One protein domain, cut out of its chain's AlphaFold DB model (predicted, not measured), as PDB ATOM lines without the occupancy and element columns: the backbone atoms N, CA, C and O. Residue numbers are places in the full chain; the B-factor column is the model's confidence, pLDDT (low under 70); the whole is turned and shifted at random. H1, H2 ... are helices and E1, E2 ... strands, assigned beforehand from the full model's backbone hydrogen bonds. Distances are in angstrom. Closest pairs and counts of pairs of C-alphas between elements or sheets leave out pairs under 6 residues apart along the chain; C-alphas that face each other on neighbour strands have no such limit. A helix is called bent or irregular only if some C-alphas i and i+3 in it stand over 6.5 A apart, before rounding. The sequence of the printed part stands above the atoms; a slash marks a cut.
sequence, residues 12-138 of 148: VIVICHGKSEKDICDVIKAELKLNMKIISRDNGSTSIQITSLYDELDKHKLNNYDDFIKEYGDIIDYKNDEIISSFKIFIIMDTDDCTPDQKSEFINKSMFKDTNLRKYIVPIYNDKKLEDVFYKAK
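AT A GLANCE: This is residues 12 to 138 of the 148 residues of an uncharacterized protein of Brachyspira hampsonii (UniProt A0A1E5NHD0). A twisted sheet of four parallel strands runs through the middle of the domain, and the longest helix, H1, covers E2 and E1 on one of its faces. H3 and H5 meet each other and only graze the sheet, while H7 and the long loop of residues 73 to 86 lie toward opposite ends of the longest axis. The printed part has 127 residues with seven named helices and four named strands, in the order E1 H1 E2 H2 H3 H4 E3 H5 H6 E4 H7; the sheet's order is E2 E1 E3 E4 and the class is mixed. The whole is compact, with a radius of gyration of the C-alphas of 14.9 A and spans of 50 by 37 by 23 A.

IN THESE COORDINATES: Find C-alpha 12 at (29.002, -23.855, 34.412); there E1, residues 12 to 16, begins. H1 follows, residues 19 to 32, 19.7 A long, then E2, residues 36 to 39, and H2, residues 41 to 44. Next read H3, residues 50 to 59, 14.7 A, and H4, residues 65 to 72. At (33.947, -20.989, 32.797) C-alpha 87 opens E3, residues 87 to 94, 23.0 A long. After it come H5, residues 100 to 107, H6, residues 115 to 118, and E4, residues 121 to 126, 16.4 A. H7, residues 130 to 136, ends at C-alpha 136, (21.557, -52.563, 30.023).

HOW THE PARTS SIT: Look first at E1 and E2, where N 14 and O 37 are 2.8 A apart, within hydrogen-bond range. On the other side of E1, N 90 of E3 and O 13 are 2.8 A apart; between E3 and E4, N 122 and O 89 are 2.8 A apart. H1 is on the sheet at a height of 9.4 A, along the strands, and with it makes two layers, helix on one face. E1, H1, E2 and E3, H5 H6, E4 are strand-helix-strand units, parallel neighbour strands joined through helices, with right-handed crossovers. H1 touches H2 with residues 19 to 22 alone, C-alphas 19 and 44 being closest at 4.0 A. H1 and H7 only just touch, with 3 pairs of C-alphas within 8 A, the closest being 20 and 130 at 7.0 A. H3 touches H5 at a steep tilt of 40 degrees, the same way, with C-alphas 50 and 102 closest at 7.2 A. H4 and H6 are close but not clearly touching; C-alphas 65 and 117 are closest, 6.0 A apart. Every O i to N i+4 pair is within hydrogen-bond range in H1, H4, H5 and H7; H3 has 4 of 6 and is irregular, with C-alphas 51 and 54 7.0 A apart, and H2 and H6 are too short for such a pair.

THE WHOLE: The C-alphas farthest apart, those of Asn 80 and Lys 138, are 50.7 A from each other. The printed part has no cut, and its one long link joins H4 to E3. Mean pLDDT of the printed part is 89.7, and no printed residue is under 70.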
ATOM      1  N   VAL A  12      29.485 -22.940  35.448       92.44
ATOM      2  CA  VAL A  12      29.002 -23.855  34.412       92.44
ATOM      3  C   VAL A  12      27.612 -23.481  33.929       92.44
ATOM      4  O   VAL A  12      26.693 -23.314  34.728       92.44
ATOM      5  N   ILE A  13      27.442 -23.457  32.610       95.25
ATOM      6  CA  ILE A  13      26.135 -23.595  31.964       95.25
ATOM      7  C   ILE A  13      26.090 -24.972  31.305       95.25
ATOM      8  O   ILE A  13      27.042 -25.365  30.637       95.25
ATOM      9  N   VAL A  14      25.002 -25.712  31.499       96.31
ATOM     10  CA  VAL A  14      24.765 -27.000  30.839       96.31
ATOM     11  C   VAL A  14      23.474 -26.928  30.040       96.31
ATOM     12  O   VAL A  14      22.448 -26.543  30.591       96.31
ATOM     13  N   ILE A  15      23.516 -27.321  28.771       96.38
ATOM     14  CA  ILE A  15      22.331 -27.578  27.948       96.38
ATOM     15  C   ILE A  15      22.164 -29.092  27.839       96.38
ATOM     16  O   ILE A  15      23.065 -29.779  27.358       96.38
ATOM     17  N   CYS A  16      21.029 -29.605  28.298       95.56
ATOM     18  CA  CYS A  16      20.725 -31.033  28.328       95.56
ATOM     19  C   CYS A  16      19.776 -31.411  27.187       95.56
ATOM     20  O   CYS A  16      18.748 -30.756  27.016       95.56
ATOM     21  N   HIS A  17      20.095 -32.490  26.463       92.50
ATOM     22  CA  HIS A  17      19.225 -33.095  25.453       92.50
ATOM     23  C   HIS A  17      17.828 -33.355  25.996       92.50
ATOM     24  O   HIS A  17      16.876 -32.776  25.486       92.50
ATOM     25  N   GLY A  18      17.714 -34.193  27.026       91.88
ATOM     26  CA  GLY A  18      16.440 -34.598  27.592       91.88
ATOM     27  C   GLY A  18      16.506 -34.776  29.103       91.88
ATOM     28  O   GLY A  18      17.323 -34.175  29.810       91.88
ATOM     29  N   LYS A  19      15.572 -35.581  29.616       91.44
ATOM     30  CA  LYS A  19      15.370 -35.778  31.054       91.44
ATOM     31  C   LYS A  19      16.552 -36.475  31.721       91.44
ATOM     32  O   LYS A  19      16.937 -36.068  32.813       91.44
ATOM     33  N   SER A  20      17.121 -37.487  31.070       90.06
ATOM     34  CA  SER A  20      18.212 -38.291  31.625       90.06
ATOM     35  C   SER A  20      19.457 -37.450  31.898       90.06
ATOM     36  O   SER A  20      19.985 -37.476  33.009       90.06
ATOM     37  N   GLU A  21      19.883 -36.631  30.936       93.56
ATOM     38  CA  GLU A  21      21.035 -35.735  31.099       93.56
ATOM     39  C   GLU A  21      20.758 -34.692  32.180       93.56
ATOM     40  O   GLU A  21      21.619 -34.419  33.018       93.56
ATOM     41  N   LYS A  22      19.543 -34.129  32.187       95.00
ATOM     42  CA  LYS A  22      19.135 -33.135  33.179       95.00
ATOM     43  C   LYS A  22      19.200 -33.698  34.598       95.00
ATOM     44  O   LYS A  22      19.747 -33.037  35.474       95.00
ATOM     45  N   ASP A  23      18.679 -34.900  34.818       93.25
ATOM     46  CA  ASP A  23      18.648 -35.524  36.143       93.25
ATOM     47  C   ASP A  23      20.053 -35.801  36.676       93.25
ATOM     48  O   ASP A  23      20.338 -35.544  37.845       93.25
ATOM     49  N   ILE A  24      20.964 -36.244  35.807       93.06
ATOM     50  CA  ILE A  24      22.377 -36.404  36.160       93.06
ATOM     51  C   ILE A  24      22.983 -35.058  36.556       93.06
ATOM     52  O   ILE A  24      23.654 -34.959  37.585       93.06
ATOM     53  N   CYS A  25      22.735 -34.007  35.772       95.06
ATOM     54  CA  CYS A  25      23.232 -32.670  36.081       95.06
ATOM     55  C   CYS A  25      22.644 -32.108  37.382       95.06
ATOM     56  O   CYS A  25      23.380 -31.484  38.143       95.06
ATOM     57  N   ASP A  26      21.364 -32.349  37.671       95.00
ATOM     58  CA  ASP A  26      20.722 -31.929  38.920       95.00
ATOM     59  C   ASP A  26      21.371 -32.610  40.136       95.00
ATOM     60  O   ASP A  26      21.683 -31.934  41.120       95.00
ATOM     61  N   VAL A  27      21.655 -33.917  40.053       95.12
ATOM     62  CA  VAL A  27      22.383 -34.651  41.104       95.12
ATOM     63  C   VAL A  27      23.796 -34.096  41.272       95.12
ATOM     64  O   VAL A  27      24.192 -33.763  42.386       95.12
ATOM     65  N   ILE A  28      24.550 -33.922  40.181       92.75
ATOM     66  CA  ILE A  28      25.908 -33.354  40.227       92.75
ATOM     67  C   ILE A  28      25.893 -31.966  40.876       92.75
ATOM     68  O   ILE A  28      26.725 -31.669  41.735       92.75
ATOM     69  N   LYS A  29      24.940 -31.115  40.486       93.25
ATOM     70  CA  LYS A  29      24.770 -29.772  41.040       93.25
ATOM     71  C   LYS A  29      24.499 -29.813  42.543       93.25
ATOM     72  O   LYS A  29      25.113 -29.036  43.275       93.25
ATOM     73  N   ALA A  30      23.606 -30.694  42.995       91.88
ATOM     74  CA  ALA A  30      23.247 -30.832  44.403       91.88
ATOM     75  C   ALA A  30      24.410 -31.371  45.254       91.88
ATOM     76  O   ALA A  30      24.761 -30.763  46.266       91.88
ATOM     77  N   GLU A  31      25.042 -32.461  44.815       92.94
ATOM     78  CA  GLU A  31      26.090 -33.155  45.571       92.94
ATOM     79  C   GLU A  31      27.387 -32.342  45.644       92.94
ATOM     80  O   GLU A  31      27.999 -32.210  46.705       92.94
ATOM     81  N   LEU A  32      27.797 -31.739  44.524       88.44
ATOM     82  CA  LEU A  32      29.041 -30.970  44.456       88.44
ATOM     83  C   LEU A  32      28.860 -29.492  44.827       88.44
ATOM     84  O   LEU A  32      29.850 -28.766  44.915       88.44
ATOM     85  N   LYS A  33      27.616 -29.040  45.046       85.56
ATOM     86  CA  LYS A  33      27.258 -27.644  45.364       85.56
ATOM     87  C   LYS A  33      27.857 -26.643  44.367       85.56
ATOM     88  O   LYS A  33      28.317 -25.566  44.745       85.56
ATOM     89  N   LEU A  34      27.883 -27.023  43.089       82.94
ATOM     90  CA  LEU A  34      28.459 -26.212  42.018       82.94
ATOM     91  C   LEU A  34      27.514 -25.077  41.625       82.94
ATOM     92  O   LEU A  34      26.295 -25.254  41.560       82.94
ATOM     93  N   ASN A  35      28.090 -23.926  41.271       83.06
ATOM     94  CA  ASN A  35      27.348 -22.848  40.624       83.06
ATOM     95  C   ASN A  35      27.094 -23.212  39.149       83.06
ATOM     96  O   ASN A  35      27.821 -22.801  38.243       83.06
ATOM     97  N   MET A  36      26.099 -24.080  38.946       90.94
ATOM     98  CA  MET A  36      25.722 -24.649  37.655       90.94
ATOM     99  C   MET A  36      24.316 -24.189  37.250       90.94
ATOM    100  O   MET A  36      23.328 -24.423  37.963       90.94
ATOM    101  N   LYS A  37      24.203 -23.570  36.075       93.75
ATOM    102  CA  LYS A  37      22.931 -23.297  35.398       93.75
ATOM    103  C   LYS A  37      22.615 -24.465  34.468       93.75
ATOM    104  O   LYS A  37      23.428 -24.801  33.618       93.75
ATOM    105  N   ILE A  38      21.441 -25.066  34.627       95.75
ATOM    106  CA  ILE A  38      20.982 -26.183  33.792       95.75
ATOM    107  C   ILE A  38      19.842 -25.670  32.913       95.75
ATOM    108  O   ILE A  38      18.893 -25.064  33.417       95.75
ATOM    109  N   ILE A  39      19.968 -25.880  31.608       95.75
ATOM    110  CA  ILE A  39      19.019 -25.510  30.562       95.75
ATOM    111  C   ILE A  39      18.505 -26.801  29.931       95.75
ATOM    112  O   ILE A  39      19.273 -27.675  29.537       95.75
ATOM    113  N   SER A  40      17.187 -26.915  29.842       95.06
ATOM    114  CA  SER A  40      16.491 -28.051  29.241       95.06
ATOM    115  C   SER A  40      15.125 -27.584  28.757       95.06
ATOM    116  O   SER A  40      14.484 -26.788  29.454       95.06
ATOM    117  N   ARG A  41      14.637 -28.110  27.634       92.50
ATOM    118  CA  ARG A  41      13.291 -27.802  27.144       92.50
ATOM    119  C   ARG A  41      12.246 -28.529  27.996       92.50
ATOM    120  O   ARG A  41      12.386 -29.717  28.270       92.50
ATOM    121  N   ASP A  42      11.240 -27.796  28.472       91.00
ATOM    122  CA  ASP A  42      10.135 -28.319  29.294       91.00
ATOM    123  C   ASP A  42      10.600 -29.175  30.494       91.00
ATOM    124  O   ASP A  42      10.076 -30.249  30.774       91.00
ATOM    125  N   ASN A  43      11.643 -28.725  31.204       87.50
ATOM    126  CA  ASN A  43      12.272 -29.481  32.300       87.50
ATOM    127  C   ASN A  43      12.761 -30.889  31.894       87.50
ATOM    128  O   ASN A  43      12.787 -31.808  32.717       87.50
ATOM    129  N   GLY A  44      13.170 -31.049  30.634       86.69
ATOM    130  CA  GLY A  44      13.675 -32.292  30.061       86.69
ATOM    131  C   GLY A  44      12.587 -33.216  29.511       86.69
ATOM    132  O   GLY A  44      12.930 -34.276  29.000       86.69
ATOM    133  N   SER A  45      11.296 -32.856  29.589       86.56
ATOM    134  CA  SER A  45      10.238 -33.687  28.990       86.56
ATOM    135  C   SER A  45      10.265 -33.673  27.464       86.56
ATOM    136  O   SER A  45       9.754 -34.599  26.840       86.56
ATOM    137  N   THR A  46      10.852 -32.632  26.875       89.81
ATOM    138  CA  THR A  46      11.012 -32.495  25.430       89.81
ATOM    139  C   THR A  46      12.492 -32.510  25.093       89.81
ATOM    140  O   THR A  46      13.253 -31.684  25.598       89.81
ATOM    141  N   SER A  47      12.894 -33.427  24.215       89.81
ATOM    142  CA  SER A  47      14.272 -33.502  23.748       89.81
ATOM    143  C   SER A  47      14.639 -32.302  22.872       89.81
ATOM    144  O   SER A  47      13.905 -31.934  21.951       89.81
ATOM    145  N   ILE A  48      15.804 -31.709  23.118       90.75
ATOM    146  CA  ILE A  48      16.446 -30.767  22.199       90.75
ATOM    147  C   ILE A  48      17.116 -31.598  21.100       90.75
ATOM    148  O   ILE A  48      17.953 -32.450  21.380       90.75
ATOM    149  N   GLN A  49      16.756 -31.376  19.841       88.25
ATOM    150  CA  GLN A  49      17.464 -31.972  18.701       88.25
ATOM    151  C   GLN A  49      18.605 -31.051  18.257       88.25
ATOM    152  O   GLN A  49      18.470 -29.832  18.389       88.25
ATOM    153  N   ILE A  50      19.678 -31.595  17.662       86.62
ATOM    154  CA  ILE A  50      20.802 -30.797  17.122       86.62
ATOM    155  C   ILE A  50      20.310 -29.718  16.144       86.62
ATOM    156  O   ILE A  50      20.796 -28.589  16.176       86.62
ATOM    157  N   THR A  51      19.290 -30.023  15.339       85.69
ATOM    158  CA  THR A  51      18.635 -29.070  14.424       85.69
ATOM    159  C   THR A  51      18.007 -27.873  15.135       85.69
ATOM    160  O   THR A  51      18.006 -26.777  14.588       85.69
ATOM    161  N   SER A  52      17.505 -28.071  16.355       88.62
ATOM    162  CA  SER A  52      16.859 -27.040  17.179       88.62
ATOM    163  C   SER A  52      17.769 -26.471  18.270       88.62
ATOM    164  O   SER A  52      17.344 -25.620  19.050       88.62
ATOM    165  N   LEU A  53      19.027 -26.924  18.340       90.88
ATOM    166  CA  LEU A  53      19.995 -26.430  19.316       90.88
ATOM    167  C   LEU A  53      20.264 -24.936  19.109       90.88
ATOM    168  O   LEU A  53      20.421 -24.211  20.083       90.88
ATOM    169  N   TYR A  54      20.277 -24.464  17.859       88.81
ATOM    170  CA  TYR A  54      20.472 -23.042  17.570       88.81
ATOM    171  C   TYR A  54      19.366 -22.171  18.179       88.81
ATOM    172  O   TYR A  54      19.668 -21.128  18.756       88.81
ATOM    173  N   ASP A  55      18.113 -22.627  18.120       90.12
ATOM    174  CA  ASP A  55      16.975 -21.912  18.704       90.12
ATOM    175  C   ASP A  55      17.098 -21.828  20.228       90.12
ATOM    176  O   ASP A  55      16.819 -20.791  20.826       90.12
ATOM    177  N   GLU A  56      17.569 -22.899  20.872       92.44
ATOM    178  CA  GLU A  56      17.827 -22.899  22.315       92.44
ATOM    179  C   GLU A  56      18.996 -21.982  22.687       92.44
ATOM    180  O   GLU A  56      18.916 -21.258  23.679       92.44
ATOM    181  N   LEU A  57      20.059 -21.946  21.879       92.62
ATOM    182  CA  LEU A  57      21.164 -21.010  22.088       92.62
ATOM    183  C   LEU A  57      20.701 -19.556  21.964       92.62
ATOM    184  O   LEU A  57      21.066 -18.739  22.803       92.62
ATOM    185  N   ASP A  58      19.896 -19.227  20.952       91.88
ATOM    186  CA  ASP A  58      19.365 -17.873  20.757       91.88
ATOM    187  C   ASP A  58      18.428 -17.458  21.895       91.88
ATOM    188  O   ASP A  58      18.611 -16.412  22.526       91.88
ATOM    189  N   LYS A  59      17.479 -18.335  22.237       93.31
ATOM    190  CA  LYS A  59      16.533 -18.136  23.337       93.31
ATOM    191  C   LYS A  59      17.237 -17.870  24.664       93.31
ATOM    192  O   LYS A  59      16.778 -17.037  25.441       93.31
ATOM    193  N   HIS A  60      18.345 -18.562  24.916       93.31
ATOM    194  CA  HIS A  60      19.107 -18.450  26.154       93.31
ATOM    195  C   HIS A  60      20.290 -17.484  26.080       93.31
ATOM    196  O   HIS A  60      21.086 -17.473  27.016       93.31
ATOM    197  N   LYS A  61      20.401 -16.667  25.021       94.44
ATOM    198  CA  LYS A  61      21.470 -15.664  24.853       94.44
ATOM    199  C   LYS A  61      22.876 -16.271  24.894       94.44
ATOM    200  O   LYS A  61      23.792 -15.718  25.483       94.44
ATOM    201  N   LEU A  62      23.040 -17.436  24.269       92.75
ATOM    202  CA  LEU A  62      24.296 -18.193  24.165       92.75
ATOM    203  C   LEU A  62      24.883 -18.194  22.740       92.75
ATOM    204  O   LEU A  62      25.855 -18.899  22.476       92.75
ATOM    205  N   ASN A  63      24.297 -17.440  21.808       90.31
ATOM    206  CA  ASN A  63      24.744 -17.329  20.415       90.31
ATOM    207  C   ASN A  63      25.428 -15.991  20.079       90.31
ATOM    208  O   ASN A  63      25.904 -15.836  18.956       90.31
ATOM    209  N   ASN A  64      25.463 -15.049  21.025       91.31
ATOM    210  CA  ASN A  64      26.077 -13.735  20.888       91.31
ATOM    211  C   ASN A  64      26.748 -13.341  22.210       91.31
ATOM    212  O   ASN A  64      26.119 -13.408  23.266       91.31
ATOM    213  N   TYR A  65      28.016 -12.937  22.150       91.31
ATOM    214  CA  TYR A  65      28.807 -12.604  23.333       91.31
ATOM    215  C   TYR A  65      28.236 -11.435  24.148       91.31
ATOM    216  O   TYR A  65      28.154 -11.533  25.369       91.31
ATOM    217  N   ASP A  66      27.798 -10.354  23.503       90.44
ATOM    218  CA  ASP A  66      27.312  -9.162  24.210       90.44
ATOM    219  C   ASP A  66      26.010  -9.449  24.963       90.44
ATOM    220  O   ASP A  66      25.830  -9.025  26.105       90.44
ATOM    221  N   ASP A  67      25.099 -10.191  24.337       93.19
ATOM    222  CA  ASP A  67      23.858 -10.615  24.981       93.19
ATOM    223  C   ASP A  67      24.113 -11.644  26.086       93.19
ATOM    224  O   ASP A  67      23.471 -11.586  27.136       93.19
ATOM    225  N   PHE A  68      25.096 -12.526  25.899       93.62
ATOM    226  CA  PHE A  68      25.549 -13.443  26.938       93.62
ATOM    227  C   PHE A  68      26.065 -12.700  28.175       93.62
ATOM    228  O   PHE A  68      25.675 -13.036  29.293       93.62
ATOM    229  N   ILE A  69      26.913 -11.679  28.003       92.12
ATOM    230  CA  ILE A  69      27.435 -10.889  29.126       92.12
ATOM    231  C   ILE A  69      26.302 -10.164  29.861       92.12
ATOM    232  O   ILE A  69      26.311 -10.120  31.089       92.12
ATOM    233  N   LYS A  70      25.296  -9.644  29.147       92.19
ATOM    234  CA  LYS A  70      24.130  -9.006  29.786       92.19
ATOM    235  C   LYS A  70      23.307  -9.987  30.625       92.19
ATOM    236  O   LYS A  70      22.832  -9.602  31.686       92.19
ATOM    237  N   GLU A  71      23.128 -11.220  30.154       93.19
ATOM    238  CA  GLU A  71      22.293 -12.231  30.822       93.19
ATOM    239  C   GLU A  71      23.032 -12.963  31.957       93.19
ATOM    240  O   GLU A  71      22.448 -13.266  32.995       93.19
ATOM    241  N   TYR A  72      24.322 -13.260  31.775       91.50
ATOM    242  CA  TYR A  72      25.095 -14.125  32.676       91.50
ATOM    243  C   TYR A  72      26.277 -13.427  33.351       91.50
ATOM    244  O   TYR A  72      27.016 -14.084  34.086       91.50
ATOM    245  N   GLY A  73      26.456 -12.120  33.147       88.56
ATOM    246  CA  GLY A  73      27.554 -11.336  33.718       88.56
ATOM    247  C   GLY A  73      27.671 -11.442  35.239       88.56
ATOM    248  O   GLY A  73      28.777 -11.402  35.759       88.56
ATOM    249  N   ASP A  74      26.564 -11.679  35.947       85.75
ATOM    250  CA  ASP A  74      26.553 -11.837  37.408       85.75
ATOM    251  C   ASP A  74      27.124 -13.183  37.893       85.75
ATOM    252  O   ASP A  74      27.509 -13.318  39.057       85.75
ATOM    253  N   ILE A  75      27.162 -14.206  37.031       84.44
ATOM    254  CA  ILE A  75      27.643 -15.549  37.391       84.44
ATOM    255  C   ILE A  75      29.036 -15.859  36.840       84.44
ATOM    256  O   ILE A  75      29.573 -16.925  37.137       84.44
ATOM    257  N   ILE A  76      29.637 -14.950  36.071       87.56
ATOM    258  CA  ILE A  76      30.985 -15.069  35.498       87.56
ATOM    259  C   ILE A  76      31.833 -13.860  35.876       87.56
ATOM    260  O   ILE A  76      31.310 -12.779  36.092       87.56
ATOM    261  N   ASP A  77      33.154 -14.031  35.936       85.56
ATOM    262  CA  ASP A  77      34.041 -12.872  36.066       85.56
ATOM    263  C   ASP A  77      34.568 -12.533  34.678       85.56
ATOM    264  O   ASP A  77      35.160 -13.387  34.011       85.56
ATOM    265  N   TYR A  78      34.357 -11.296  34.239       85.75
ATOM    266  CA  TYR A  78      34.834 -10.810  32.952       85.75
ATOM    267  C   TYR A  78      35.491  -9.436  33.099       85.75
ATOM    268  O   TYR A  78      35.129  -8.634  33.961       85.75
ATOM    269  N   LYS A  79      36.515  -9.174  32.287       84.69
ATOM    270  CA  LYS A  79      37.272  -7.921  32.277       84.69
ATOM    271  C   LYS A  79      37.796  -7.660  30.873       84.69
ATOM    272  O   LYS A  79      38.293  -8.581  30.241       84.69
ATOM    273  N   ASN A  80      37.748  -6.403  30.424       81.81
ATOM    274  CA  ASN A  80      38.208  -6.000  29.087       81.81
ATOM    275  C   ASN A  80      37.619  -6.895  27.979       81.81
ATOM    276  O   ASN A  80      38.351  -7.386  27.128       81.81
ATOM    277  N   ASP A  81      36.314  -7.165  28.062       75.88
ATOM    278  CA  ASP A  81      35.582  -8.026  27.127       75.88
ATOM    279  C   ASP A  81      36.067  -9.483  27.060       75.88
ATOM    280  O   ASP A  81      35.712 -10.217  26.142       75.88
ATOM    281  N   GLU A  82      36.787  -9.967  28.075       82.00
ATOM    282  CA  GLU A  82      37.178 -11.372  28.207       82.00
ATOM    283  C   GLU A  82      36.686 -11.982  29.520       82.00
ATOM    284  O   GLU A  82      36.855 -11.406  30.594       82.00
ATOM    285  N   ILE A  83      36.113 -13.185  29.449       86.00
ATOM    286  CA  ILE A  83      35.817 -13.991  30.639       86.00
ATOM    287  C   ILE A  83      37.144 -14.459  31.240       86.00
ATOM    288  O   ILE A  83      37.893 -15.205  30.610       86.00
ATOM    289  N   ILE A  84      37.419 -14.019  32.463       83.75
ATOM    290  CA  ILE A  84      38.634 -14.346  33.217       83.75
ATOM    291  C   ILE A  84      38.396 -15.445  34.254       83.75
ATOM    292  O   ILE A  84      39.361 -16.045  34.725       83.75
ATOM    293  N   SER A  85      37.134 -15.729  34.595       80.94
ATOM    294  CA  SER A  85      36.799 -16.850  35.471       80.94
ATOM    295  C   SER A  85      36.947 -18.199  34.773       80.94
ATOM    296  O   SER A  85      36.730 -18.319  33.563       80.94
ATOM    297  N   SER A  86      37.185 -19.247  35.556       86.62
ATOM    298  CA  SER A  86      37.019 -20.629  35.105       86.62
ATOM    299  C   SER A  86      35.563 -20.871  34.677       86.62
ATOM    300  O   SER A  86      34.679 -21.019  35.519       86.62
ATOM    301  N   PHE A  87      35.298 -20.888  33.364       90.94
ATOM    302  CA  PHE A  87      33.947 -20.989  32.797       90.94
ATOM    303  C   PHE A  87      33.858 -21.988  31.637       90.94
ATOM    304  O   PHE A  87      34.745 -22.042  30.775       90.94
ATOM    305  N   LYS A  88      32.770 -22.771  31.598       94.06
ATOM    306  CA  LYS A  88      32.438 -23.686  30.494       94.06
ATOM    307  C   LYS A  88      30.934 -23.729  30.217       94.06
ATOM    308  O   LYS A  88      30.118 -23.679  31.137       94.06
ATOM    309  N   ILE A  89      30.597 -23.909  28.941       95.62
ATOM    310  CA  ILE A  89      29.250 -24.243  28.471       95.62
ATOM    311  C   ILE A  89      29.291 -25.698  28.006       95.62
ATOM    312  O   ILE A  89      29.846 -25.992  26.948       95.62
ATOM    313  N   PHE A  90      28.745 -26.624  28.787       96.75
ATOM    314  CA  PHE A  90      28.598 -28.011  28.351       96.75
ATOM    315  C   PHE A  90      27.288 -28.170  27.592       96.75
ATOM    316  O   PHE A  90      26.242 -27.705  28.036       96.75
ATOM    317  N   ILE A  91      27.333 -28.841  26.450       96.00
ATOM    318  CA  ILE A  91      26.127 -29.193  25.702       96.00
ATOM    319  C   ILE A  91      26.121 -30.708  25.610       96.00
ATOM    320  O   ILE A  91      27.001 -31.268  24.963       96.00
ATOM    321  N   ILE A  92      25.188 -31.353  26.310       94.94
ATOM    322  CA  ILE A  92      25.079 -32.809  26.391       94.94
ATOM    323  C   ILE A  92      23.980 -33.248  25.430       94.94
ATOM    324  O   ILE A  92      22.809 -32.942  25.654       94.94
ATOM    325  N   MET A  93      24.368 -33.915  24.344       90.38
ATOM    326  CA  MET A  93      23.482 -34.286  23.241       90.38
ATOM    327  C   MET A  93      23.540 -35.777  22.927       90.38
ATOM    328  O   MET A  93      24.620 -36.345  22.777       90.38
ATOM    329  N   ASP A  94      22.383 -36.387  22.704       87.19
ATOM    330  CA  ASP A  94      22.337 -37.647  21.970       87.19
ATOM    331  C   ASP A  94      22.538 -37.366  20.475       87.19
ATOM    332  O   ASP A  94      22.012 -36.394  19.927       87.19
ATOM    333  N   THR A  95      23.366 -38.183  19.817       83.12
ATOM    334  CA  THR A  95      23.736 -38.005  18.396       83.12
ATOM    335  C   THR A  95      23.198 -39.109  17.494       83.12
ATOM    336  O   THR A  95      23.734 -39.346  16.411       83.12
ATOM    337  N   ASP A  96      22.159 -39.811  17.934       78.94
ATOM    338  CA  ASP A  96      21.536 -40.901  17.186       78.94
ATOM    339  C   ASP A  96      20.507 -40.409  16.152       78.94
ATOM    340  O   ASP A  96      20.339 -41.052  15.117       78.94
ATOM    341  N   ASP A  97      19.884 -39.250  16.389       79.44
ATOM    342  CA  ASP A  97      18.877 -38.617  15.518       79.44
ATOM    343  C   ASP A  97      19.423 -37.383  14.765       79.44
ATOM    344  O   ASP A  97      18.808 -36.317  14.720       79.44
ATOM    345  N   CYS A  98      20.635 -37.483  14.207       86.75
ATOM    346  CA  CYS A  98      21.239 -36.409  13.408       86.75
ATOM    347  C   CYS A  98      22.019 -36.941  12.202       86.75
ATOM    348  O   CYS A  98      22.431 -38.103  12.162       86.75
ATOM    349  N   THR A  99      22.234 -36.087  11.197       91.12
ATOM    350  CA  THR A  99      23.065 -36.457  10.045       91.12
ATOM    351  C   THR A  99      24.550 -36.513  10.434       91.12
ATOM    352  O   THR A  99      24.972 -35.831  11.374       91.12
ATOM    353  N   PRO A 100      25.388 -37.275   9.701       90.88
ATOM    354  CA  PRO A 100      26.833 -37.296   9.937       90.88
ATOM    355  C   PRO A 100      27.476 -35.902   9.911       90.88
ATOM    356  O   PRO A 100      28.354 -35.619  10.726       90.88
ATOM    357  N   ASP A 101      27.002 -35.021   9.026       92.88
ATOM    358  CA  ASP A 101      27.491 -33.645   8.922       92.88
ATOM    359  C   ASP A 101      27.116 -32.830  10.160       92.88
ATOM    360  O   ASP A 101      27.991 -32.250  10.793       92.88
ATOM    361  N   GLN A 102      25.851 -32.872  10.592       91.88
ATOM    362  CA  GLN A 102      25.396 -32.189  11.811       91.88
ATOM    363  C   GLN A 102      26.161 -32.656  13.051       91.88
ATOM    364  O   GLN A 102      26.585 -31.844  13.876       91.88
ATOM    365  N   LYS A 103      26.382 -33.970  13.169       92.25
ATOM    366  CA  LYS A 103      27.202 -34.550  14.233       92.25
ATOM    367  C   LYS A 103      28.625 -34.000  14.190       92.25
ATOM    368  O   LYS A 103      29.153 -33.579  15.217       92.25
ATOM    369  N   SER A 104      29.240 -33.988  13.007       93.69
ATOM    370  CA  SER A 104      30.587 -33.450  12.805       93.69
ATOM    371  C   SER A 104      30.663 -31.978  13.210       93.69
ATOM    372  O   SER A 104      31.524 -31.621  14.013       93.69
ATOM    373  N   GLU A 105      29.734 -31.146  12.737       94.50
ATOM    374  CA  GLU A 105      29.673 -29.710  13.030       94.50
ATOM    375  C   GLU A 105      29.461 -29.402  14.518       94.50
ATOM    376  O   GLU A 105      30.022 -28.435  15.044       94.50
ATOM    377  N   PHE A 106      28.689 -30.233  15.222       94.12
ATOM    378  CA  PHE A 106      28.534 -30.141  16.672       94.12
ATOM    379  C   PHE A 106      29.846 -30.464  17.395       94.12
ATOM    380  O   PHE A 106      30.332 -29.664  18.199       94.12
ATOM    381  N   ILE A 107      30.463 -31.604  17.069       92.88
ATOM    382  CA  ILE A 107      31.690 -32.095  17.717       92.88
ATOM    383  C   ILE A 107      32.868 -31.148  17.464       92.88
ATOM    384  O   ILE A 107      33.588 -30.768  18.391       92.88
ATOM    385  N   ASN A 108      33.060 -30.733  16.211       94.56
ATOM    386  CA  ASN A 108      34.134 -29.823  15.812       94.56
ATOM    387  C   ASN A 108      33.811 -28.344  16.134       94.56
ATOM    388  O   ASN A 108      34.653 -27.452  15.954       94.56
ATOM    389  N   LYS A 109      32.604 -28.084  16.659       94.94
ATOM    390  CA  LYS A 109      32.081 -26.781  17.080       94.94
ATOM    391  C   LYS A 109      31.815 -25.795  15.933       94.94
ATOM    392  O   LYS A 109      31.604 -24.616  16.209       94.94
ATOM    393  N   SER A 110      31.867 -26.205  14.664       93.19
ATOM    394  CA  SER A 110      31.682 -25.306  13.516       93.19
ATOM    395  C   SER A 110      30.267 -24.751  13.409       93.19
ATOM    396  O   SER A 110      30.108 -23.672  12.847       93.19
ATOM    397  N   MET A 111      29.267 -25.421  13.991       90.94
ATOM    398  CA  MET A 111      27.896 -24.897  14.018       90.94
ATOM    399  C   MET A 111      27.731 -23.649  14.909       90.94
ATOM    400  O   MET A 111      26.780 -22.887  14.736       90.94
ATOM    401  N   PHE A 112      28.646 -23.408  15.857       92.12
ATOM    402  CA  PHE A 112      28.586 -22.249  16.750       92.12
ATOM    403  C   PHE A 112      29.271 -21.043  16.097       92.12
ATOM    404  O   PHE A 112      30.493 -21.021  15.925       92.12
ATOM    405  N   LYS A 113      28.469 -20.038  15.728       85.56
ATOM    406  CA  LYS A 113      28.914 -18.888  14.924       85.56
ATOM    407  C   LYS A 113      29.759 -17.879  15.705       85.56
ATOM    408  O   LYS A 113      30.712 -17.341  15.150       85.56
ATOM    409  N   ASP A 114      29.427 -17.629  16.969       86.50
ATOM    410  CA  ASP A 114      30.153 -16.667  17.801       86.50
ATOM    411  C   ASP A 114      31.481 -17.263  18.285       86.50
ATOM    412  O   ASP A 114      31.521 -18.181  19.108       86.50
ATOM    413  N   THR A 115      32.587 -16.744  17.758       81.56
ATOM    414  CA  THR A 115      33.938 -17.228  18.065       81.56
ATOM    415  C   THR A 115      34.367 -16.933  19.503       81.56
ATOM    416  O   THR A 115      35.148 -17.707  20.067       81.56
ATOM    417  N   ASN A 116      33.837 -15.874  20.122       87.06
ATOM    418  CA  ASN A 116      34.158 -15.475  21.492       87.06
ATOM    419  C   ASN A 116      33.508 -16.405  22.519       87.06
ATOM    420  O   ASN A 116      34.145 -16.723  23.525       87.06
ATOM    421  N   LEU A 117      32.298 -16.906  22.253       89.94
ATOM    422  CA  LEU A 117      31.636 -17.914  23.087       89.94
ATOM    423  C   LEU A 117      32.064 -19.344  22.755       89.94
ATOM    424  O   LEU A 117      32.223 -20.166  23.662       89.94
ATOM    425  N   ARG A 118      32.324 -19.650  21.477       93.06
ATOM    426  CA  ARG A 118      32.684 -20.999  21.002       93.06
ATOM    427  C   ARG A 118      33.854 -21.624  21.766       93.06
ATOM    428  O   ARG A 118      33.874 -22.841  21.957       93.06
ATOM    429  N   LYS A 119      34.816 -20.823  22.238       91.12
ATOM    430  CA  LYS A 119      35.973 -21.305  23.022       91.12
ATOM    431  C   LYS A 119      35.598 -21.888  24.395       91.12
ATOM    432  O   LYS A 119      36.335 -22.722  24.924       91.12
ATOM    433  N   TYR A 120      34.445 -21.509  24.945       93.69
ATOM    434  CA  TYR A 120      33.929 -22.030  26.216       93.69
ATOM    435  C   TYR A 120      33.001 -23.233  26.040       93.69
ATOM    436  O   TYR A 120      32.769 -23.956  27.011       93.69
ATOM    437  N   ILE A 121      32.514 -23.478  24.820       95.12
ATOM    438  CA  ILE A 121      31.624 -24.601  24.519       95.12
ATOM    439  C   ILE A 121      32.403 -25.917  24.537       95.12
ATOM    440  O   ILE A 121      33.452 -26.061  23.897       95.12
ATOM    441  N   VAL A 122      31.867 -26.899  25.251       96.81
ATOM    442  CA  VAL A 122      32.357 -28.274  25.318       96.81
ATOM    443  C   VAL A 122      31.200 -29.211  24.956       96.81
ATOM    444  O   VAL A 122      30.343 -29.482  25.799       96.81
ATOM    445  N   PRO A 123      31.158 -29.694  23.702       95.38
ATOM    446  CA  PRO A 123      30.227 -30.734  23.290       95.38
ATOM    447  C   PRO A 123      30.503 -32.024  24.071       95.38
ATOM    448  O   PRO A 123      31.636 -32.504  24.095       95.38
ATOM    449  N   ILE A 124      29.473 -32.583  24.694       94.81
ATOM    450  CA  ILE A 124      29.453 -33.934  25.256       94.81
ATOM    451  C   ILE A 124      28.372 -34.674  24.489       94.81
ATOM    452  O   ILE A 124      27.259 -34.172  24.343       94.81
ATOM    453  N   TYR A 125      28.694 -35.847  23.964       91.38
ATOM    454  CA  TYR A 125      27.745 -36.577  23.149       91.38
ATOM    455  C   TYR A 125      27.774 -38.063  23.413       91.38
ATOM    456  O   TYR A 125      28.829 -38.644  23.670       91.38
ATOM    457  N   ASN A 126      26.600 -38.667  23.275       85.06
ATOM    458  CA  ASN A 126      26.460 -40.105  23.264       85.06
ATOM    459  C   ASN A 126      26.253 -40.580  21.823       85.06
ATOM    460  O   ASN A 126      25.455 -40.018  21.069       85.06
ATOM    461  N   ASP A 127      26.963 -41.640  21.437       76.56
ATOM    462  CA  ASP A 127      26.745 -42.316  20.150       76.56
ATOM    463  C   ASP A 127      25.413 -43.089  20.113       76.56
ATOM    464  O   ASP A 127      24.936 -43.445  19.039       76.56
ATOM    465  N   LYS A 128      24.834 -43.383  21.283       75.06
ATOM    466  CA  LYS A 128      23.548 -44.067  21.489       75.06
ATOM    467  C   LYS A 128      22.801 -43.387  22.634       75.06
ATOM    468  O   LYS A 128      23.463 -42.814  23.490       75.06
ATOM    469  N   LYS A 129      21.476 -43.532  22.692       79.00
ATOM    470  CA  LYS A 129      20.657 -42.966  23.774       79.00
ATOM    471  C   LYS A 129      21.145 -43.388  25.150       79.00
ATOM    472  O   LYS A 129      21.455 -44.565  25.372       79.00
ATOM    473  N   LEU A 130      21.192 -42.444  26.082       82.12
ATOM    474  CA  LEU A 130      21.678 -42.708  27.432       82.12
ATOM    475  C   LEU A 130      20.786 -43.712  28.181       82.12
ATOM    476  O   LEU A 130      21.281 -44.569  28.918       82.12
ATOM    477  N   GLU A 131      19.480 -43.688  27.922       82.00
ATOM    478  CA  GLU A 131      18.506 -44.618  28.497       82.00
ATOM    479  C   GLU A 131      18.822 -46.079  28.156       82.00
ATOM    480  O   GLU A 131      18.616 -46.965  28.991       82.00
ATOM    481  N   ASP A 132      19.390 -46.352  26.974       82.00
ATOM    482  CA  ASP A 132      19.794 -47.708  26.587       82.00
ATOM    483  C   ASP A 132      20.904 -48.245  27.501       82.00
ATOM    484  O   ASP A 132      20.969 -49.449  27.776       82.00
ATOM    485  N   VAL A 133      21.800 -47.367  27.964       82.81
ATOM    486  CA  VAL A 133      22.863 -47.718  28.914       82.81
ATOM    487  C   VAL A 133      22.253 -48.045  30.271       82.81
ATOM    488  O   VAL A 133      22.590 -49.075  30.858       82.81
ATOM    489  N   PHE A 134      21.310 -47.229  30.739       85.69
ATOM    490  CA  PHE A 134      20.622 -47.456  32.011       85.69
ATOM    491  C   PHE A 134      19.813 -48.750  32.012       85.69
ATOM    492  O   PHE A 134      19.851 -49.497  32.994       85.69
ATOM    493  N   TYR A 135      19.158 -49.070  30.895       84.31
ATOM    494  CA  TYR A 135      18.472 -50.344  30.719       84.31
ATOM    495  C   TYR A 135      19.444 -51.529  30.782       84.31
ATOM    496  O   TYR A 135      19.238 -52.470  31.549       84.31
ATOM    497  N   LYS A 136      20.549 -51.485  30.024       84.81
ATOM    498  CA  LYS A 136      21.557 -52.563  30.023       84.81
ATOM    499  C   LYS A 136      22.204 -52.765  31.389       84.81
ATOM    500  O   LYS A 136      22.501 -53.899  31.759       84.81
ATOM    501  N   ALA A 137      22.391 -51.681  32.135       87.31
ATOM    502  CA  ALA A 137      22.899 -51.704  33.500       87.31
ATOM    503  C   ALA A 137      21.852 -52.157  34.536       87.31
ATOM    504  O   ALA A 137      22.194 -52.294  35.708       87.31
ATOM    505  N   LYS A 138      20.603 -52.418  34.119       87.44
ATOM    506  CA  LYS A 138      19.470 -52.784  34.986       87.44
ATOM    507  C   LYS A 138      19.179 -51.737  36.068       87.44
ATOM    508  O   LYS A 138      18.798 -52.081  37.181       87.44
TER     509      LYS A 138